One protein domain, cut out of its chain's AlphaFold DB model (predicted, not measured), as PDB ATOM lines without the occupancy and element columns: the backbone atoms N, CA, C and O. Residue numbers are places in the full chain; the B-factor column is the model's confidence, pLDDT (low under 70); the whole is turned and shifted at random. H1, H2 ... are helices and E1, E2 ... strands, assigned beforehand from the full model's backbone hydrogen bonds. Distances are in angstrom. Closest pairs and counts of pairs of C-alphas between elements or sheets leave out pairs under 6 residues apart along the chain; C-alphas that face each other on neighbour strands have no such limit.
ATOM      1  N   THR A  37     -18.907  21.918 -40.013       63.91
ATOM      2  CA  THR A  37     -19.725  22.921 -39.326       63.91
ATOM      3  C   THR A  37     -20.718  23.637 -40.246       63.91
ATOM      4  O   THR A  37     -21.703  24.153 -39.738       63.91
ATOM      5  N   CYS A  38     -20.514  23.671 -41.570       69.75
ATOM      6  CA  CYS A  38     -21.505  24.218 -42.511       69.75
ATOM      7  C   CYS A  38     -22.679  23.246 -42.732       69.75
ATOM      8  O   CYS A  38     -23.798  23.690 -42.981       69.75
ATOM      9  N   THR A  39     -22.426  21.933 -42.616       58.75
ATOM     10  CA  THR A  39     -23.437  20.860 -42.690       58.75
ATOM     11  C   THR A  39     -24.273  20.701 -41.421       58.75
ATOM     12  O   THR A  39     -25.352  20.124 -41.480       58.75
ATOM     13  N   GLU A  40     -23.824  21.248 -40.289       61.44
ATOM     14  CA  GLU A  40     -24.634  21.381 -39.067       61.44
ATOM     15  C   GLU A  40     -25.609  22.574 -39.126       61.44
ATOM     16  O   GLU A  40     -26.232  22.892 -38.117       61.44
ATOM     17  N   ASN A  41     -25.751  23.224 -40.293       65.12
ATOM     18  CA  ASN A  41     -26.626  24.373 -40.526       65.12
ATOM     19  C   ASN A  41     -26.379  25.479 -39.488       65.12
ATOM     20  O   ASN A  41     -27.224  25.674 -38.622       65.12
ATOM     21  N   ARG A  42     -25.238  26.196 -39.536       79.19
ATOM     22  CA  ARG A  42     -24.872  27.203 -38.513       79.19
ATOM     23  C   ARG A  42     -25.983  28.246 -38.365       79.19
ATOM     24  O   ARG A  42     -26.030  29.206 -39.132       79.19
ATOM     25  N   LEU A  43     -26.865  28.065 -37.388       88.31
ATOM     26  CA  LEU A  43     -27.989  28.962 -37.179       88.31
ATOM     27  C   LEU A  43     -27.479  30.218 -36.479       88.31
ATOM     28  O   LEU A  43     -26.922  30.155 -35.382       88.31
ATOM     29  N   THR A  44     -27.647  31.360 -37.128       89.12
ATOM     30  CA  THR A  44     -27.250  32.675 -36.638       89.12
ATOM     31  C   THR A  44     -28.490  33.510 -36.375       89.12
ATOM     32  O   THR A  44     -29.289  33.709 -37.287       89.12
ATOM     33  N   MET A  45     -28.642  34.020 -35.159       87.56
ATOM     34  CA  MET A  45     -29.717  34.947 -34.806       87.56
ATOM     35  C   MET A  45     -29.146  36.360 -34.738       87.56
ATOM     36  O   MET A  45     -28.167  36.585 -34.024       87.56
ATOM     37  N   LEU A  46     -29.720  37.294 -35.495       81.88
ATOM     38  CA  LEU A  46     -29.156  38.636 -35.674       81.88
ATOM     39  C   LEU A  46     -30.032  39.686 -34.981       81.88
ATOM     40  O   LEU A  46     -31.223  39.803 -35.272       81.88
ATOM     41  N   ALA A  47     -29.439  40.496 -34.101       74.25
ATOM     42  CA  ALA A  47     -30.173  41.520 -33.350       74.25
ATOM     43  C   ALA A  47     -30.827  42.604 -34.238       74.25
ATOM     44  O   ALA A  47     -31.810  43.219 -33.837       74.25
ATOM     45  N   ASN A  48     -30.306  42.834 -35.449       70.38
ATOM     46  CA  ASN A  48     -30.820  43.813 -36.416       70.38
ATOM     47  C   ASN A  48     -31.870  43.252 -37.398       70.38
ATOM     48  O   ASN A  48     -32.323  43.983 -38.275       70.38
ATOM     49  N   ARG A  49     -32.227  41.968 -37.284       64.69
ATOM     50  CA  ARG A  49     -33.240  41.286 -38.109       64.69
ATOM     51  C   ARG A  49     -34.376  40.749 -37.245       64.69
ATOM     52  O   ARG A  49     -34.784  39.613 -37.408       64.69
ATOM     53  N   GLU A  50     -34.809  41.523 -36.251       68.94
ATOM     54  CA  GLU A  50     -35.918  41.158 -35.348       68.94
ATOM     55  C   GLU A  50     -35.773  39.759 -34.699       68.94
ATOM     56  O   GLU A  50     -36.759  39.116 -34.350       68.94
ATOM     57  N   TYR A  51     -34.530  39.302 -34.499       70.19
ATOM     58  CA  TYR A  51     -34.185  37.965 -33.998       70.19
ATOM     59  C   TYR A  51     -34.576  36.791 -34.923       70.19
ATOM     60  O   TYR A  51     -34.662  35.648 -34.472       70.19
ATOM     61  N   GLU A  52     -34.725  37.035 -36.227       83.00
ATOM     62  CA  GLU A  52     -34.777  35.984 -37.249       83.00
ATOM     63  C   GLU A  52     -33.555  35.055 -37.161       83.00
ATOM     64  O   GLU A  52     -32.410  35.492 -36.977       83.00
ATOM     65  N   ILE A  53     -33.800  33.758 -37.354       89.50
ATOM     66  CA  ILE A  53     -32.771  32.721 -37.358       89.50
ATOM     67  C   ILE A  53     -32.389  32.412 -38.808       89.50
ATOM     68  O   ILE A  53     -33.204  31.929 -39.590       89.50
ATOM     69  N   TRP A  54     -31.132  32.661 -39.161       91.25
ATOM     70  CA  TRP A  54     -30.588  32.484 -40.506       91.25
ATOM     71  C   TRP A  54     -29.570  31.344 -40.546       91.25
ATOM     72  O   TRP A  54     -28.697  31.243 -39.690       91.25
ATOM     73  N   MET A  55     -29.647  30.479 -41.548       89.81
ATOM     74  CA  MET A  55     -28.701  29.396 -41.770       89.81
ATOM     75  C   MET A  55     -27.470  29.913 -42.512       89.81
ATOM     76  O   MET A  55     -27.577  30.428 -43.624       89.81
ATOM     77  N   ASN A  56     -26.293  29.704 -41.920       87.31
ATOM     78  CA  ASN A  56     -24.992  30.031 -42.499       87.31
ATOM     79  C   ASN A  56     -24.852  31.506 -42.940       87.31
ATOM     80  O   ASN A  56     -24.061  31.757 -43.837       87.31
ATOM     81  N   MET A  57     -25.555  32.472 -42.319       89.50
ATOM     82  CA  MET A  57     -25.554  33.902 -42.702       89.50
ATOM     83  C   MET A  57     -24.181  34.383 -43.223       89.50
ATOM     84  O   MET A  57     -23.219  34.358 -42.453       89.50
ATOM     85  N   PRO A  58     -24.053  34.834 -44.491       89.25
ATOM     86  CA  PRO A  58     -22.743  35.071 -45.109       89.25
ATOM     87  C   PRO A  58     -21.878  36.112 -44.388       89.25
ATOM     88  O   PRO A  58     -20.651  35.989 -44.376       89.25
ATOM     89  N   VAL A  59     -22.523  37.124 -43.793       89.00
ATOM     90  CA  VAL A  59     -21.917  38.185 -42.971       89.00
ATOM     91  C   VAL A  59     -22.813  38.426 -41.746       89.00
ATOM     92  O   VAL A  59     -23.735  39.238 -41.833       89.00
ATOM     93  N   PRO A  60     -22.608  37.714 -40.621       86.75
ATOM     94  CA  PRO A  60     -23.426  37.894 -39.417       86.75
ATOM     95  C   PRO A  60     -23.237  39.272 -38.768       86.75
ATOM     96  O   PRO A  60     -24.204  39.907 -38.360       86.75
ATOM     97  N   VAL A  61     -21.988  39.747 -38.707       85.56
ATOM     98  CA  VAL A  61     -21.594  41.089 -38.237       85.56
ATOM     99  C   VAL A  61     -20.449  41.649 -39.089       85.56
ATOM    100  O   VAL A  61     -19.710  40.860 -39.694       85.56
ATOM    101  N   PRO A  62     -20.245  42.982 -39.129       84.19
ATOM    102  CA  PRO A  62     -19.101  43.587 -39.807       84.19
ATOM    103  C   PRO A  62     -17.772  42.937 -39.393       84.19
ATOM    104  O   PRO A  62     -17.511  42.729 -38.211       84.19
ATOM    105  N   GLY A  63     -16.935  42.591 -40.375       80.12
ATOM    106  CA  GLY A  63     -15.654  41.910 -40.144       80.12
ATOM    107  C   GLY A  63     -15.732  40.386 -39.970       80.12
ATOM    108  O   GLY A  63     -14.686  39.750 -39.876       80.12
ATOM    109  N   SER A  64     -16.926  39.780 -39.980       82.50
ATOM    110  CA  SER A  64     -17.097  38.320 -40.001       82.50
ATOM    111  C   SER A  64     -17.682  37.850 -41.336       82.50
ATOM    112  O   SER A  64     -18.696  38.373 -41.790       82.50
ATOM    113  N   THR A  65     -17.047  36.868 -41.977       85.56
ATOM    114  CA  THR A  65     -17.485  36.285 -43.255       85.56
ATOM    115  C   THR A  65     -17.433  34.760 -43.192       85.56
ATOM    116  O   THR A  65     -16.461  34.180 -42.712       85.56
ATOM    117  N   PHE A  66     -18.470  34.086 -43.691       83.31
ATOM    118  CA  PHE A  66     -18.536  32.618 -43.752       83.31
ATOM    119  C   PHE A  66     -18.205  32.095 -45.155       83.31
ATOM    120  O   PHE A  66     -19.032  31.489 -45.833       83.31
ATOM    121  N   THR A  67     -16.964  32.320 -45.593       81.88
ATOM    122  CA  THR A  67     -16.490  31.930 -46.934       81.88
ATOM    123  C   THR A  67     -16.513  30.426 -47.198       81.88
ATOM    124  O   THR A  67     -16.621  30.021 -48.347       81.88
ATOM    125  N   ASP A  68     -16.444  29.599 -46.156       82.62
ATOM    126  CA  ASP A  68     -16.312  28.139 -46.281       82.62
ATOM    127  C   ASP A  68     -17.640  27.426 -46.593       82.62
ATOM    128  O   ASP A  68     -17.648  26.274 -47.037       82.62
ATOM    129  N   CYS A  69     -18.770  28.103 -46.356       84.94
ATOM    130  CA  CYS A  69     -20.111  27.549 -46.555       84.94
ATOM    131  C   CYS A  69     -20.714  27.885 -47.930       84.94
ATOM    132  O   CYS A  69     -21.783  27.366 -48.256       84.94
ATOM    133  N   TYR A  70     -20.039  28.710 -48.739       87.56
ATOM    134  CA  TYR A  70     -20.524  29.176 -50.040       87.56
ATOM    135  C   TYR A  70     -19.431  29.138 -51.115       87.56
ATOM    136  O   TYR A  70     -18.253  29.303 -50.802       87.56
ATOM    137  N   PRO A  71     -19.803  29.022 -52.402       87.38
ATOM    138  CA  PRO A  71     -18.863  29.245 -53.492       87.38
ATOM    139  C   PRO A  71     -18.247  30.650 -53.423       87.38
ATOM    140  O   PRO A  71     -18.935  31.626 -53.108       87.38
ATOM    141  N   SER A  72     -16.969  30.791 -53.776       83.88
ATOM    142  CA  SER A  72     -16.276  32.087 -53.724       83.88
ATOM    143  C   SER A  72     -16.940  33.138 -54.620       83.88
ATOM    144  O   SER A  72     -17.079  34.289 -54.215       83.88
ATOM    145  N   GLN A  73     -17.451  32.724 -55.782       85.44
ATOM    146  CA  GLN A  73     -18.224  33.556 -56.704       85.44
ATOM    147  C   GLN A  73     -19.495  34.118 -56.044       85.44
ATOM    148  O   GLN A  73     -19.832  35.284 -56.251       85.44
ATOM    149  N   TYR A  74     -20.175  33.310 -55.217       86.81
ATOM    150  CA  TYR A  74     -21.344  33.754 -54.456       86.81
ATOM    151  C   TYR A  74     -20.938  34.808 -53.434       86.81
ATOM    152  O   TYR A  74     -21.506  35.897 -53.447       86.81
ATOM    153  N   MET A  75     -19.900  34.545 -52.635       85.69
ATOM    154  CA  MET A  75     -19.405  35.504 -51.640       85.69
ATOM    155  C   MET A  75     -18.965  36.828 -52.268       85.69
ATOM    156  O   MET A  75     -19.307  37.886 -51.745       85.69
ATOM    157  N   THR A  76     -18.273  36.803 -53.412       83.69
ATOM    158  CA  THR A  76     -17.936  38.025 -54.159       83.69
ATOM    159  C   THR A  76     -19.197  38.780 -54.584       83.69
ATOM    160  O   THR A  76     -19.292  39.980 -54.339       83.69
ATOM    161  N   SER A  77     -20.190  38.092 -55.158       79.25
ATOM    162  CA  SER A  77     -21.447  38.723 -55.590       79.25
ATOM    163  C   SER A  77     -22.266  39.295 -54.418       79.25
ATOM    164  O   SER A  77     -22.783  40.406 -54.515       79.25
ATOM    165  N   TYR A  78     -22.310  38.587 -53.284       83.94
ATOM    166  CA  TYR A  78     -23.011  38.990 -52.065       83.94
ATOM    167  C   TYR A  78     -22.369  40.233 -51.437       83.94
ATOM    168  O   TYR A  78     -23.059  41.212 -51.149       83.94
ATOM    169  N   LEU A  79     -21.040  40.237 -51.280       82.06
ATOM    170  CA  LEU A  79     -20.309  41.363 -50.690       82.06
ATOM    171  C   LEU A  79     -20.369  42.622 -51.568       82.06
ATOM    172  O   LEU A  79     -20.432  43.725 -51.032       82.06
ATOM    173  N   LEU A  80     -20.420  42.470 -52.896       71.62
ATOM    174  CA  LEU A  80     -20.706  43.583 -53.806       71.62
ATOM    175  C   LEU A  80     -22.143  44.097 -53.639       71.62
ATOM    176  O   LEU A  80     -22.363  45.307 -53.679       71.62
ATOM    177  N   SER A  81     -23.117  43.211 -53.398       68.19
ATOM    178  CA  SER A  81     -24.521  43.617 -53.244       68.19
ATOM    179  C   SER A  81     -24.810  44.424 -51.978       68.19
ATOM    180  O   SER A  81     -25.628  45.343 -52.010       68.19
ATOM    181  N   ALA A  82     -24.041  44.197 -50.908       59.22
ATOM    182  CA  ALA A  82     -24.047  45.055 -49.720       59.22
ATOM    183  C   ALA A  82     -23.613  46.512 -50.015       59.22
ATOM    184  O   ALA A  82     -23.902  47.407 -49.226       59.22
ATOM    185  N   GLY A  83     -22.958  46.762 -51.158       50.50
ATOM    186  CA  GLY A  83     -22.609  48.086 -51.683       50.50
ATOM    187  C   GLY A  83     -23.615  48.659 -52.694       50.50
ATOM    188  O   GLY A  83     -23.209  49.423 -53.566       50.50
ATOM    189  N   ALA A  84     -24.894  48.270 -52.617       51.97
ATOM    190  CA  ALA A  84     -25.979  48.674 -53.527       51.97
ATOM    191  C   ALA A  84     -25.826  48.219 -54.999       51.97
ATOM    192  O   ALA A  84     -26.464  48.765 -55.901       51.97
ATOM    193  N   VAL A  85     -25.025  47.181 -55.256       57.34
ATOM    194  CA  VAL A  85     -24.958  46.516 -56.567       57.34
ATOM    195  C   VAL A  85     -26.039  45.432 -56.643       57.34
ATOM    196  O   VAL A  85     -26.200  44.639 -55.721       57.34
ATOM    197  N   THR A  86     -26.774  45.327 -57.750       69.81
ATOM    198  CA  THR A  86     -27.653  44.160 -57.948       69.81
ATOM    199  C   THR A  86     -26.802  42.894 -58.054       69.81
ATOM    200  O   THR A  86     -25.938  42.815 -58.926       69.81
ATOM    201  N   GLN A  87     -27.054  41.891 -57.207       75.19
ATOM    202  CA  GLN A  87     -26.365  40.602 -57.292       75.19
ATOM    203  C   GLN A  87     -26.664  39.948 -58.657       75.19
ATOM    204  O   GLN A  87     -27.834  39.669 -58.926       75.19
ATOM    205  N   PRO A  88     -25.671  39.706 -59.533       81.75
ATOM    206  CA  PRO A  88     -25.908  39.099 -60.841       81.75
ATOM    207  C   PRO A  88     -26.393  37.650 -60.709       81.75
ATOM    208  O   PRO A  88     -25.962  36.929 -59.811       81.75
ATOM    209  N   ALA A  89     -27.253  37.219 -61.635       84.94
ATOM    210  CA  ALA A  89     -27.620  35.813 -61.773       84.94
ATOM    211  C   ALA A  89     -26.384  34.968 -62.107       84.94
ATOM    212  O   ALA A  89     -25.528  35.391 -62.893       84.94
ATOM    213  N   PHE A  90     -26.320  33.750 -61.574       87.75
ATOM    214  CA  PHE A  90     -25.322  32.786 -62.019       87.75
ATOM    215  C   PHE A  90     -25.614  32.336 -63.450       87.75
ATOM    216  O   PHE A  90     -26.752  31.999 -63.782       87.75
ATOM    217  N   ASN A  91     -24.589  32.301 -64.297       87.38
ATOM    218  CA  ASN A  91     -24.700  31.720 -65.628       87.38
ATOM    219  C   ASN A  91     -23.363  31.088 -66.070       87.38
ATOM    220  O   ASN A  91     -22.401  31.815 -66.328       87.38
ATOM    221  N   PRO A  92     -23.275  29.750 -66.174       85.69
ATOM    222  CA  PRO A  92     -24.274  28.763 -65.754       85.69
ATOM    223  C   PRO A  92     -24.236  28.475 -64.237       85.69
ATOM    224  O   PRO A  92     -23.261  28.805 -63.556       85.69
ATOM    225  N   LEU A  93     -25.279  27.821 -63.722       88.50
ATOM    226  CA  LEU A  93     -25.465  27.440 -62.319       88.50
ATOM    227  C   LEU A  93     -25.633  25.920 -62.149       88.50
ATOM    228  O   LEU A  93     -26.541  25.313 -62.713       88.50
ATOM    229  N   ILE A  94     -24.804  25.319 -61.298       86.31
ATOM    230  CA  ILE A  94     -25.048  24.026 -60.647       86.31
ATOM    231  C   ILE A  94     -25.255  24.296 -59.157       86.31
ATOM    232  O   ILE A  94     -24.446  24.988 -58.536       86.31
ATOM    233  N   CYS A  95     -26.313  23.733 -58.568       88.62
ATOM    234  CA  CYS A  95     -26.539  23.868 -57.131       88.62
ATOM    235  C   CYS A  95     -25.395  23.239 -56.312       88.62
ATOM    236  O   CYS A  95     -24.904  22.163 -56.670       88.62
ATOM    237  N   PRO A  96     -24.969  23.873 -55.202       88.38
ATOM    238  CA  PRO A  96     -24.002  23.281 -54.284       88.38
ATOM    239  C   PRO A  96     -24.441  21.930 -53.711       88.38
ATOM    240  O   PRO A  96     -25.620  21.573 -53.702       88.38
ATOM    241  N   GLN A  97     -23.487  21.188 -53.157       82.12
ATOM    242  CA  GLN A  97     -23.779  19.977 -52.407       82.12
ATOM    243  C   GLN A  97     -24.674  20.304 -51.205       82.12
ATOM    244  O   GLN A  97     -24.454  21.288 -50.501       82.12
ATOM    245  N   ASN A  98     -25.670  19.448 -50.962       80.06
ATOM    246  CA  ASN A  98     -26.733  19.641 -49.968       80.06
ATOM    247  C   ASN A  98     -27.669  20.832 -50.255       80.06
ATOM    248  O   ASN A  98     -28.356  21.287 -49.344       80.06
ATOM    249  N   TYR A  99     -27.727  21.312 -51.502       88.56
ATOM    250  CA  TYR A  99     -28.786  22.196 -51.984       88.56
ATOM    251  C   TYR A  99     -29.652  21.459 -53.016       88.56
ATOM    252  O   TYR A  99     -29.148  20.708 -53.852       88.56
ATOM    253  N   ALA A 100     -30.959  21.701 -52.968       84.00
ATOM    254  CA  ALA A 100     -31.932  21.260 -53.954       84.00
ATOM    255  C   ALA A 100     -32.264  22.410 -54.917       84.00
ATOM    256  O   ALA A 100     -32.385  23.567 -54.505       84.00
ATOM    257  N   ALA A 101     -32.431  22.084 -56.200       86.94
ATOM    258  CA  ALA A 101     -32.931  23.029 -57.188       86.94
ATOM    259  C   ALA A 101     -34.442  23.251 -57.009       86.94
ATOM    260  O   ALA A 101     -35.202  22.310 -56.779       86.94
ATOM    261  N   VAL A 102     -34.861  24.502 -57.161       83.56
ATOM    262  CA  VAL A 102     -36.237  24.989 -57.126       83.56
ATOM    263  C   VAL A 102     -36.529  25.615 -58.486       83.56
ATOM    264  O   VAL A 102     -35.792  26.490 -58.947       83.56
ATOM    265  N   GLY A 103     -37.581  25.124 -59.141       75.75
ATOM    266  CA  GLY A 103     -37.852  25.348 -60.560       75.75
ATOM    267  C   GLY A 103     -37.925  24.014 -61.327       75.75
ATOM    268  O   GLY A 103     -38.225  22.987 -60.715       75.75
ATOM    269  N   PRO A 104     -37.650  23.995 -62.645       55.78
ATOM    270  CA  PRO A 104     -37.254  25.142 -63.457       55.78
ATOM    271  C   PRO A 104     -38.386  26.162 -63.607       55.78
ATOM    272  O   PRO A 104     -39.564  25.814 -63.682       55.78
ATOM    273  N   TYR A 105     -37.998  27.428 -63.675       64.81
ATOM    274  CA  TYR A 105     -38.829  28.505 -64.190       64.81
ATOM    275  C   TYR A 105     -38.598  28.639 -65.712       64.81
ATOM    276  O   TYR A 105     -38.044  27.742 -66.356       64.81
ATOM    277  N   THR A 106     -39.029  29.745 -66.319       62.38
ATOM    278  CA  THR A 106     -38.762  30.043 -67.735       62.38
ATOM    279  C   THR A 106     -37.267  30.017 -68.063       62.38
ATOM    280  O   THR A 106     -36.432  30.363 -67.228       62.38
ATOM    281  N   SER A 107     -36.929  29.627 -69.296       61.62
ATOM    282  CA  SER A 107     -35.566  29.714 -69.848       61.62
ATOM    283  C   SER A 107     -34.478  29.035 -69.002       61.62
ATOM    284  O   SER A 107     -33.370  29.542 -68.911       61.62
ATOM    285  N   ASN A 108     -34.796  27.890 -68.385       75.88
ATOM    286  CA  ASN A 108     -33.923  27.097 -67.504       75.88
ATOM    287  C   ASN A 108     -33.489  27.747 -66.175       75.88
ATOM    288  O   ASN A 108     -32.649  27.193 -65.460       75.88
ATOM    289  N   TYR A 109     -34.103  28.873 -65.812       83.75
ATOM    290  CA  TYR A 109     -33.821  29.562 -64.563       83.75
ATOM    291  C   TYR A 109     -34.196  28.711 -63.341       83.75
ATOM    292  O   TYR A 109     -35.275  28.113 -63.293       83.75
ATOM    293  N   ILE A 110     -33.320  28.670 -62.339       89.25
ATOM    294  CA  ILE A 110     -33.505  27.956 -61.072       89.25
ATOM    295  C   ILE A 110     -33.049  28.818 -59.891       89.25
ATOM    296  O   ILE A 110     -32.206  29.706 -60.027       89.25
ATOM    297  N   ALA A 111     -33.558  28.489 -58.708       92.25
ATOM    298  CA  ALA A 111     -32.909  28.824 -57.445       92.25
ATOM    299  C   ALA A 111     -32.422  27.549 -56.756       92.25
ATOM    300  O   ALA A 111     -33.004  26.481 -56.915       92.25
ATOM    301  N   CYS A 112     -31.366  27.654 -55.966       93.38
ATOM    302  CA  CYS A 112     -30.856  26.583 -55.127       93.38
ATOM    303  C   CYS A 112     -31.149  26.937 -53.669       93.38
ATOM    304  O   CYS A 112     -30.612  27.921 -53.159       93.38
ATOM    305  N   CYS A 113     -31.963  26.119 -53.002       92.94
ATOM    306  CA  CYS A 113     -32.209  26.197 -51.560       92.94
ATOM    307  C   CYS A 113     -31.522  25.036 -50.835       92.94
ATOM    308  O   CYS A 113     -31.308  23.992 -51.451       92.94
ATOM    309  N   PRO A 114     -31.189  25.158 -49.538       90.44
ATOM    310  CA  PRO A 114     -30.652  24.036 -48.772       90.44
ATOM    311  C   PRO A 114     -31.624  22.846 -48.784       90.44
ATOM    312  O   PRO A 114     -32.843  23.024 -48.759       90.44
ATOM    313  N   SER A 115     -31.110  21.619 -48.828       85.00
ATOM    314  CA  SER A 115     -31.945  20.415 -48.886       85.00
ATOM    315  C   SER A 115     -32.881  20.328 -47.674       85.00
ATOM    316  O   SER A 115     -32.435  20.372 -46.530       85.00
ATOM    317  N   GLY A 116     -34.185  20.190 -47.930       80.75
ATOM    318  CA  GLY A 116     -35.228  20.194 -46.895       80.75
ATOM    319  C   GLY A 116     -35.793  21.579 -46.550       80.75
ATOM    320  O   GLY A 116     -36.734  21.658 -45.762       80.75
ATOM    321  N   TYR A 117     -35.276  22.659 -47.145       90.25
ATOM    322  CA  TYR A 117     -35.895  23.984 -47.074       90.25
ATOM    323  C   TYR A 117     -36.920  24.136 -48.203       90.25
ATOM    324  O   TYR A 117     -36.690  23.735 -49.345       90.25
ATOM    325  N   SER A 118     -38.053  24.747 -47.872       88.56
ATOM    326  CA  SER A 118     -39.012  25.286 -48.837       88.56
ATOM    327  C   SER A 118     -38.506  26.615 -49.402       88.56
ATOM    328  O   SER A 118     -37.614  27.242 -48.833       88.56
ATOM    329  N   PHE A 119     -39.094  27.073 -50.506       89.19
ATOM    330  CA  PHE A 119     -38.795  28.377 -51.093       89.19
ATOM    331  C   PHE A 119     -40.030  29.276 -51.063       89.19
ATOM    332  O   PHE A 119     -41.089  28.899 -51.566       89.19
ATOM    333  N   ALA A 120     -39.889  30.464 -50.484       84.75
ATOM    334  CA  ALA A 120     -40.839  31.552 -50.636       84.75
ATOM    335  C   ALA A 120     -40.408  32.385 -51.847       84.75
ATOM    336  O   ALA A 120     -39.350  33.021 -51.826       84.75
ATOM    337  N   GLN A 121     -41.228  32.378 -52.900       80.75
ATOM    338  CA  GLN A 121     -41.049  33.322 -53.999       80.75
ATOM    339  C   GLN A 121     -41.207  34.761 -53.489       80.75
ATOM    340  O   GLN A 121     -42.031  35.006 -52.602       80.75
ATOM    341  N   PRO A 122     -40.454  35.717 -54.053       78.19
ATOM    342  CA  PRO A 122     -40.638  37.125 -53.738       78.19
ATOM    343  C   PRO A 122     -42.017  37.590 -54.223       78.19
ATOM    344  O   PRO A 122     -42.442  37.261 -55.330       78.19
ATOM    345  N   THR A 123     -42.716  38.381 -53.407       72.44
ATOM    346  CA  THR A 123     -44.072  38.880 -53.713       72.44
ATOM    347  C   THR A 123     -44.106  39.808 -54.933       72.44
ATOM    348  O   THR A 123     -45.154  39.987 -55.551       72.44
ATOM    349  N   SER A 124     -42.960  40.391 -55.289       67.56
ATOM    350  CA  SER A 124     -42.714  41.122 -56.528       67.56
ATOM    351  C   SER A 124     -41.263  40.915 -56.968       67.56
ATOM    352  O   SER A 124     -40.353  40.839 -56.144       67.56
ATOM    353  N   THR A 125     -41.029  40.812 -58.277       60.84
ATOM    354  CA  THR A 125     -39.696  40.581 -58.855       60.84
ATOM    355  C   THR A 125     -39.225  41.831 -59.588       60.84
ATOM    356  O   THR A 125     -39.904  42.293 -60.502       60.84
ATOM    357  N   VAL A 126     -38.036  42.344 -59.256       66.81
ATOM    358  CA  VAL A 126     -37.407  43.460 -59.999       66.81
ATOM    359  C   VAL A 126     -37.000  43.034 -61.421       66.81
ATOM    360  O   VAL A 126     -36.897  43.863 -62.319       66.81
ATOM    361  N   PHE A 127     -36.810  41.729 -61.634       72.88
ATOM    362  CA  PHE A 127     -36.365  41.125 -62.887       72.88
ATOM    363  C   PHE A 127     -37.357  40.046 -63.323       72.88
ATOM    364  O   PHE A 127     -37.531  39.045 -62.628       72.88
ATOM    365  N   SER A 128     -38.001  40.236 -64.473       71.88
ATOM    366  CA  SER A 128     -38.958  39.275 -65.038       71.88
ATOM    367  C   SER A 128     -38.293  37.979 -65.515       71.88
ATOM    368  O   SER A 128     -38.927  36.926 -65.499       71.88
ATOM    369  N   ASP A 129     -37.010  38.033 -65.880       71.38
ATOM    370  CA  ASP A 129     -36.181  36.879 -66.238       71.38
ATOM    371  C   ASP A 129     -35.624  36.128 -65.013       71.38
ATOM    372  O   ASP A 129     -35.127  35.011 -65.150       71.38
ATOM    373  N   ARG A 130     -35.750  36.699 -63.801       82.62
ATOM    374  CA  ARG A 130     -35.299  36.088 -62.540       82.62
ATOM    375  C   ARG A 130     -36.436  35.949 -61.519       82.62
ATOM    376  O   ARG A 130     -36.404  36.589 -60.465       82.62
ATOM    377  N   PRO A 131     -37.414  35.057 -61.751       81.88
ATOM    378  CA  PRO A 131     -38.591  34.880 -60.888       81.88
ATOM    379  C   PRO A 131     -38.310  34.365 -59.460       81.88
ATOM    380  O   PRO A 131     -39.243  34.206 -58.670       81.88
ATOM    381  N   ALA A 132     -37.047  34.089 -59.121       86.00
ATOM    382  CA  ALA A 132     -36.602  33.737 -57.774       86.00
ATOM    383  C   ALA A 132     -35.712  34.811 -57.109       86.00
ATOM    384  O   ALA A 132     -35.372  34.670 -55.932       86.00
ATOM    385  N   PHE A 133     -35.347  35.890 -57.815       86.31
ATOM    386  CA  PHE A 133     -34.476  36.932 -57.270       86.31
ATOM    387  C   PHE A 133     -35.170  37.726 -56.160       86.31
ATOM    388  O   PHE A 133     -36.207  38.346 -56.386       86.31
ATOM    389  N   GLY A 134     -34.566  37.737 -54.971       83.81
ATOM    390  CA  GLY A 134     -35.145  38.343 -53.770       83.81
ATOM    391  C   GLY A 134     -36.097  37.423 -52.996       83.81
ATOM    392  O   GLY A 134     -36.669  37.861 -52.002       83.81
ATOM    393  N   GLY A 135     -36.274  36.167 -53.424       87.06
ATOM    394  CA  GLY A 135     -36.968  35.154 -52.629       87.06
ATOM    395  C   GLY A 135     -36.130  34.652 -51.450       87.06
ATOM    396  O   GLY A 135     -34.928  34.914 -51.359       87.06
ATOM    397  N   THR A 136     -36.758  33.868 -50.574       91.25
ATOM    398  CA  THR A 136     -36.145  33.375 -49.332       91.25
ATOM    399  C   THR A 136     -36.384  31.876 -49.182       91.25
ATOM    400  O   THR A 136     -37.519  31.405 -49.259       91.25
ATOM    401  N   CYS A 137     -35.329  31.103 -48.936       93.50
ATOM    402  CA  CYS A 137     -35.467  29.706 -48.536       93.50
ATOM    403  C   CYS A 137     -35.817  29.646 -47.043       93.50
ATOM    404  O   CYS A 137     -35.249  30.401 -46.256       93.50
ATOM    405  N   TYR A 138     -36.709  28.753 -46.620       91.62
ATOM    406  CA  TYR A 138     -37.110  28.632 -45.215       91.62
ATOM    407  C   TYR A 138     -37.452  27.192 -44.818       91.62
ATOM    408  O   TYR A 138     -37.872  26.381 -45.644       91.62
ATOM    409  N   THR A 139     -37.310  26.868 -43.537       88.81
ATOM    410  CA  THR A 139     -37.789  25.609 -42.948       88.81
ATOM    411  C   THR A 139     -38.382  25.875 -41.560       88.81
ATOM    412  O   THR A 139     -37.862  26.735 -40.845       88.81
ATOM    413  N   PRO A 140     -39.480  25.209 -41.152       84.31
ATOM    414  CA  PRO A 140     -40.006  25.347 -39.797       84.31
ATOM    415  C   PRO A 140     -39.035  24.767 -38.758       84.31
ATOM    416  O   PRO A 140     -38.497  23.673 -38.929       84.31
ATOM    417  N   ILE A 141     -38.869  25.471 -37.639       83.75
ATOM    418  CA  ILE A 141     -38.243  24.937 -36.427       83.75
ATOM    419  C   ILE A 141     -39.379  24.374 -35.574       83.75
ATOM    420  O   ILE A 141     -40.177  25.123 -35.014       83.75
ATOM    421  N   LEU A 142     -39.480  23.047 -35.516       78.94
ATOM    422  CA  LEU A 142     -40.573  22.376 -34.817       78.94
ATOM    423  C   LEU A 142     -40.489  22.594 -33.298       78.94
ATOM    424  O   LEU A 142     -39.406  22.609 -32.706       78.94
ATOM    425  N   GLU A 143     -41.655  22.720 -32.665       71.56
ATOM    426  CA  GLU A 143     -41.787  22.837 -31.211       71.56
ATOM    427  C   GLU A 143     -41.060  21.683 -30.497       71.56
ATOM    428  O   GLU A 143     -41.004  20.555 -30.993       71.56
ATOM    429  N   ALA A 144     -40.445  21.986 -29.351       64.94
ATOM    430  CA  ALA A 144     -39.624  21.056 -28.567       64.94
ATOM    431  C   ALA A 144     -38.427  20.399 -29.303       64.94
ATOM    432  O   ALA A 144     -37.798  19.504 -28.737       64.94
ATOM    433  N   THR A 145     -38.051  20.856 -30.505       79.38
ATOM    434  CA  THR A 145     -36.812  20.429 -31.181       79.38
ATOM    435  C   THR A 145     -35.670  21.402 -30.853       79.38
ATOM    436  O   THR A 145     -35.641  22.502 -31.410       79.38
ATOM    437  N   PRO A 146     -34.728  21.047 -29.956       81.56
ATOM    438  CA  PRO A 146     -33.604  21.913 -29.618       81.56
ATOM    439  C   PRO A 146     -32.636  22.061 -30.798       81.56
ATOM    440  O   PRO A 146     -32.055  21.077 -31.259       81.56
ATOM    441  N   VAL A 147     -32.404  23.295 -31.242       85.88
ATOM    442  CA  VAL A 147     -31.425  23.647 -32.280       85.88
ATOM    443  C   VAL A 147     -30.369  24.597 -31.719       85.88
ATOM    444  O   VAL A 147     -30.663  25.475 -30.909       85.88
ATOM    445  N   ARG A 148     -29.103  24.429 -32.114       87.25
ATOM    446  CA  ARG A 148     -28.000  25.253 -31.602       87.25
ATOM    447  C   ARG A 148     -27.881  26.539 -32.419       87.25
ATOM    448  O   ARG A 148     -27.593  26.478 -33.610       87.25
ATOM    449  N   VAL A 149     -28.068  27.685 -31.769       89.44
ATOM    450  CA  VAL A 149     -28.099  29.013 -32.396       89.44
ATOM    451  C   VAL A 149     -26.999  29.895 -31.812       89.44
ATOM    452  O   VAL A 149     -26.845  30.005 -30.596       89.44
ATOM    453  N   THR A 150     -26.236  30.549 -32.684       90.00
ATOM    454  CA  THR A 150     -25.267  31.588 -32.321       90.00
ATOM    455  C   THR A 150     -25.921  32.956 -32.489       90.00
ATOM    456  O   THR A 150     -26.225  33.375 -33.603       90.00
ATOM    457  N   ALA A 151     -26.146  33.656 -31.383       87.94
ATOM    458  CA  ALA A 151     -26.657  35.018 -31.373       87.94
ATOM    459  C   ALA A 151     -25.526  36.021 -31.641       87.94
ATOM    460  O   ALA A 151     -24.457  35.939 -31.027       87.94
ATOM    461  N   TYR A 152     -25.785  36.986 -32.518       87.62
ATOM    462  CA  TYR A 152     -24.869  38.062 -32.882       87.62
ATOM    463  C   TYR A 152     -25.447  39.429 -32.500       87.62
ATOM    464  O   TYR A 152     -26.598  39.748 -32.812       87.62
ATOM    465  N   GLY A 153     -24.616  40.235 -31.836       83.12
ATOM    466  CA  GLY A 153     -24.877  41.643 -31.545       83.12
ATOM    467  C   GLY A 153     -24.400  42.548 -32.683       83.12
ATOM    468  O   GLY A 153     -24.330  42.134 -33.833       83.12
ATOM    469  N   SER A 154     -24.021  43.788 -32.371       82.56
ATOM    470  CA  SER A 154     -23.514  44.745 -33.371       82.56
ATOM    471  C   SER A 154     -22.058  44.509 -33.800       82.56
ATOM    472  O   SER A 154     -21.668  44.938 -34.884       82.56
ATOM    473  N   SER A 155     -21.247  43.853 -32.963       81.75
ATOM    474  CA  SER A 155     -19.785  43.752 -33.125       81.75
ATOM    475  C   SER A 155     -19.214  42.332 -33.049       81.75
ATOM    476  O   SER A 155     -18.018  42.146 -33.260       81.75
ATOM    477  N   GLY A 156     -20.028  41.319 -32.738       86.50
ATOM    478  CA  GLY A 156     -19.531  39.967 -32.494       86.50
ATOM    479  C   GLY A 156     -20.606  38.980 -32.050       86.50
ATOM    480  O   GLY A 156     -21.791  39.310 -31.977       86.50
ATOM    481  N   VAL A 157     -20.162  37.763 -31.733       87.44
ATOM    482  CA  VAL A 157     -20.987  36.743 -31.072       87.44
ATOM    483  C   VAL A 157     -21.333  37.224 -29.665       87.44
ATOM    484  O   VAL A 157     -20.439  37.525 -28.877       87.44
ATOM    485  N   THR A 158     -22.621  37.258 -29.337       88.31
ATOM    486  CA  THR A 158     -23.115  37.546 -27.984       88.31
ATOM    487  C   THR A 158     -23.271  36.263 -27.173       88.31
ATOM    488  O   THR A 158     -22.931  36.236 -25.995       88.31
ATOM    489  N   ALA A 159     -23.765  35.188 -27.795       87.75
ATOM    490  CA  ALA A 159     -23.931  33.886 -27.154       87.75
ATOM    491  C   ALA A 159     -24.019  32.757 -28.192       87.75
ATOM    492  O   ALA A 159     -24.378  32.991 -29.344       87.75
ATOM    493  N   THR A 160     -23.789  31.515 -27.764       88.69
ATOM    494  CA  THR A 160     -24.246  30.331 -28.505       88.69
ATOM    495  C   THR A 160     -25.033  29.440 -27.558       88.69
ATOM    496  O   THR A 160     -24.469  28.889 -26.613       88.69
ATOM    497  N   THR A 161     -26.329  29.304 -27.801       85.88
ATOM    498  CA  THR A 161     -27.272  28.616 -26.912       85.88
ATOM    499  C   THR A 161     -28.123  27.618 -27.686       85.88
ATOM    500  O   THR A 161     -28.168  27.611 -28.916       85.88
ATOM    501  N   THR A 162     -28.792  26.735 -26.953       87.06
ATOM    502  CA  THR A 162     -29.841  25.892 -27.520       87.06
ATOM    503  C   THR A 162     -31.136  26.693 -27.556       87.06
ATOM    504  O   THR A 162     -31.672  27.045 -26.505       87.06
ATOM    505  N   PHE A 163     -31.627  26.982 -28.754       82.31
ATOM    506  CA  PHE A 163     -32.959  27.518 -28.987       82.31
ATOM    507  C   PHE A 163     -33.953  26.359 -29.100       82.31
ATOM    508  O   PHE A 163     -33.694  25.381 -29.797       82.31
ATOM    509  N   SER A 164     -35.104  26.499 -28.455       81.75
ATOM    510  CA  SER A 164     -36.264  25.638 -28.672       81.75
ATOM    511  C   SER A 164     -37.434  26.539 -29.023       81.75
ATOM    512  O   SER A 164     -37.696  27.502 -28.302       81.75
ATOM    513  N   ALA A 165     -38.134  26.237 -30.115       77.75
ATOM    514  CA  ALA A 165     -39.312  26.997 -30.504       77.75
ATOM    515  C   ALA A 165     -40.393  26.900 -29.413       77.75
ATOM    516  O   ALA A 165     -40.807  25.803 -29.044       77.75
ATOM    517  N   THR A 166     -40.832  28.055 -28.909       71.25
ATOM    518  CA  THR A 166     -41.953  28.219 -27.960       71.25
ATOM    519  C   THR A 166     -43.265  28.594 -28.656       71.25
ATOM    520  O   THR A 166     -44.283  28.797 -27.999       71.25
ATOM    521  N   VAL A 167     -43.232  28.717 -29.985       67.81
ATOM    522  CA  VAL A 167     -44.347  29.097 -30.857       67.81
ATOM    523  C   VAL A 167     -44.318  28.248 -32.126       67.81
ATOM    524  O   VAL A 167     -43.251  27.868 -32.609       67.81
ATOM    525  N   THR A 168     -45.489  27.970 -32.695       65.00
ATOM    526  CA  THR A 168     -45.662  27.047 -33.833       65.00
ATOM    527  C   THR A 168     -45.188  27.597 -35.183       65.00
ATOM    528  O   THR A 168     -45.209  26.876 -36.178       65.00
ATOM    529  N   ASN A 169     -44.764  28.863 -35.239       68.75
ATOM    530  CA  ASN A 169     -44.333  29.567 -36.449       68.75
ATOM    531  C   ASN A 169     -42.835  29.923 -36.469       68.75
ATOM    532  O   ASN A 169     -42.423  30.711 -37.319       68.75
ATOM    533  N   ALA A 170     -42.017  29.371 -35.566       78.06
ATOM    534  CA  ALA A 170     -40.568  29.555 -35.622       78.06
ATOM    535  C   ALA A 170     -39.989  28.955 -36.918       78.06
ATOM    536  O   ALA A 170     -40.374  27.861 -37.338       78.06
ATOM    537  N   GLN A 171     -39.061  29.663 -37.560       88.88
ATOM    538  CA  GLN A 171     -38.467  29.272 -38.842       88.88
ATOM    539  C   GLN A 171     -36.963  29.557 -38.853       88.88
ATOM    540  O   GLN A 171     -36.491  30.470 -38.176       88.88
ATOM    541  N   ALA A 172     -36.227  28.773 -39.641       89.62
ATOM    542  CA  ALA A 172     -34.868  29.084 -40.057       89.62
ATOM    543  C   ALA A 172     -34.876  29.475 -41.543       89.62
ATOM    544  O   ALA A 172     -35.431  28.751 -42.373       89.62
ATOM    545  N   TYR A 173     -34.253  30.604 -41.868       93.06
ATOM    546  CA  TYR A 173     -34.179  31.181 -43.211       93.06
ATOM    547  C   TYR A 173     -32.820  30.929 -43.864       93.06
ATOM    548  O   TYR A 173     -31.825  30.710 -43.181       93.06
ATOM    549  N   ALA A 174     -32.742  30.985 -45.190       91.62
ATOM    550  CA  ALA A 174     -31.488  30.968 -45.935       91.62
ATOM    551  C   ALA A 174     -31.628  31.765 -47.238       91.62
ATOM    552  O   ALA A 174     -32.694  31.792 -47.857       91.62
ATOM    553  N   TYR A 175     -30.536  32.386 -47.683       91.25
ATOM    554  CA  TYR A 175     -30.499  33.019 -48.999       91.25
ATOM    555  C   TYR A 175     -30.470  31.959 -50.113       91.25
ATOM    556  O   TYR A 175     -29.666  31.024 -50.028       91.25
ATOM    557  N   PRO A 176     -31.294  32.094 -51.168       92.50
ATOM    558  CA  PRO A 176     -31.155  31.279 -52.368       92.50
ATOM    559  C   PRO A 176     -29.869  31.635 -53.131       92.50
ATOM    560  O   PRO A 176     -29.329  32.739 -53.011       92.50
ATOM    561  N   ILE A 177     -29.414  30.707 -53.970       92.38
ATOM    562  CA  ILE A 177     -28.452  30.981 -55.050       92.38
ATOM    563  C   ILE A 177     -29.202  30.824 -56.370       92.38
ATOM    564  O   ILE A 177     -29.690  29.732 -56.648       92.38
ATOM    565  N   ASP A 178     -29.334  31.886 -57.162       92.44
ATOM    566  CA  ASP A 178     -30.235  31.935 -58.317       92.44
ATOM    567  C   ASP A 178     -29.500  32.158 -59.655       92.44
ATOM    568  O   ASP A 178     -28.457  32.817 -59.738       92.44
ATOM    569  N   GLY A 179     -30.007  31.554 -60.732       90.31
ATOM    570  CA  GLY A 179     -29.305  31.544 -62.015       90.31
ATOM    571  C   GLY A 179     -29.814  30.535 -63.038       90.31
ATOM    572  O   GLY A 179     -30.769  29.799 -62.812       90.31
ATOM    573  N   TYR A 180     -29.138  30.508 -64.179       88.44
ATOM    574  CA  TYR A 180     -29.473  29.707 -65.356       88.44
ATOM    575  C   TYR A 180     -28.776  28.342 -65.294       88.44
ATOM    576  O   TYR A 180     -27.547  28.276 -65.224       88.44
ATOM    577  N   ALA A 181     -29.537  27.249 -65.272       82.19
ATOM    578  CA  ALA A 181     -29.017  25.919 -64.957       82.19
ATOM    579  C   ALA A 181     -27.997  25.385 -65.991       82.19
ATOM    580  O   ALA A 181     -28.213  25.446 -67.203       82.19
ATOM    581  N   PHE A 182     -26.889  24.795 -65.522       75.31
ATOM    582  CA  PHE A 182     -25.915  24.136 -66.402       75.31
ATOM    583  C   PHE A 182     -26.441  22.799 -66.931       75.31
ATOM    584  O   PHE A 182     -26.937  21.970 -66.170       75.31
TER     585      PHE A 182
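Overview. This is residues 37 to 182 of the 461 residues of an uncharacterized protein of Phialocephala subalpina (UniProt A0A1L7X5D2). A long, twisted sheet of seven strands has its E6, E7, E10 end partly face to face with a smaller sheet of four, the strands of the two crossed; the hairpin E8 and E9 makes the other end of the long axis. E10 runs on from the large sheet into E11 of the small one, and the one named helix, H1, only grazes the small sheet. The printed part has 146 residues, under half of them in named elements, which follow as E1 E2 H1 E3 E4 E5 E6 E7 E8 E9 E10 E11; the class is mostly strand. The mixed sheets run E6 E7 E10 E2 E1 E8 E9 and E3 E11 E5 E4. The whole is compact, with a radius of gyration of the C-alphas of 15.4 A and spans of 43 by 33 by 28 A.

Along the chain. E1, residues 43 to 46, begins at C-alpha 43 (-27.989, 28.962, -37.179). E2 is residues 53 to 55. H1, residues 72 to 81, is 14.2 A long and begins at C-alpha 72 (-16.276, 32.087, -53.724). E3 is residues 90 to 93, E4 99 to 102, E5 109 to 114 with 17.0 A, E6 118 to 120 and E7 136 to 140 with 13.0 A. E8, residues 147 to 152, is 15.8 A long, and E9, residues 157 to 163, 15.3 A. E10 is residues 171 to 174; E11, residues 177 to 181, ends at C-alpha 181 (-29.017, 25.919, -64.957).

Arrangement. In the large sheet, only just strongly twisted with C-alphas up to 4.2 A off its best plane, E1 and E2 are an antiparallel hairpin, with N 44 and O 54 2.8 A apart. E1 is parallel to E8, with N 45 and O 150 at 2.9 A. E8 and E9 are a hairpin, with N 149 and O 161 at 2.9 A. E2 is parallel to E10, with N 55 and O 173 at 2.7 A. E10 is antiparallel to E7, with N 139 and O 172 at 2.9 A. E6 and E7 are a hairpin, with N 118 and O 138 at 2.8 A. In the small sheet, E4 and E5 are a hairpin, with N 102 and O 111 at 2.7 A. E11 is antiparallel to E5, with N 110 and O 179 at 2.8 A, and parallel to E3, with N 93 and O 180 at 2.8 A. The sheets form a sandwich, two sheets face to face, their facing parts 10.8 A centre to centre and their strands at 76 degrees; the closest C-alphas of E5 and E7 are those of Cys 113 and Cys 137, 5.7 A apart. H1 only grazes the small sheet, with its residues 73 to 77; every O i to N i+4 pair in H1 is within hydrogen-bond range.

Size, cuts and confidence. The two C-alphas farthest apart, those of Ser 107 and Ala 159, are 44.4 A apart. The printed part has no cut; the links E2 to H1 and E6 to E7 are long. The mean pLDDT of the printed part is 81.1, and 24 residues are under 70, among them residues 37 to 41 and 81 to 86.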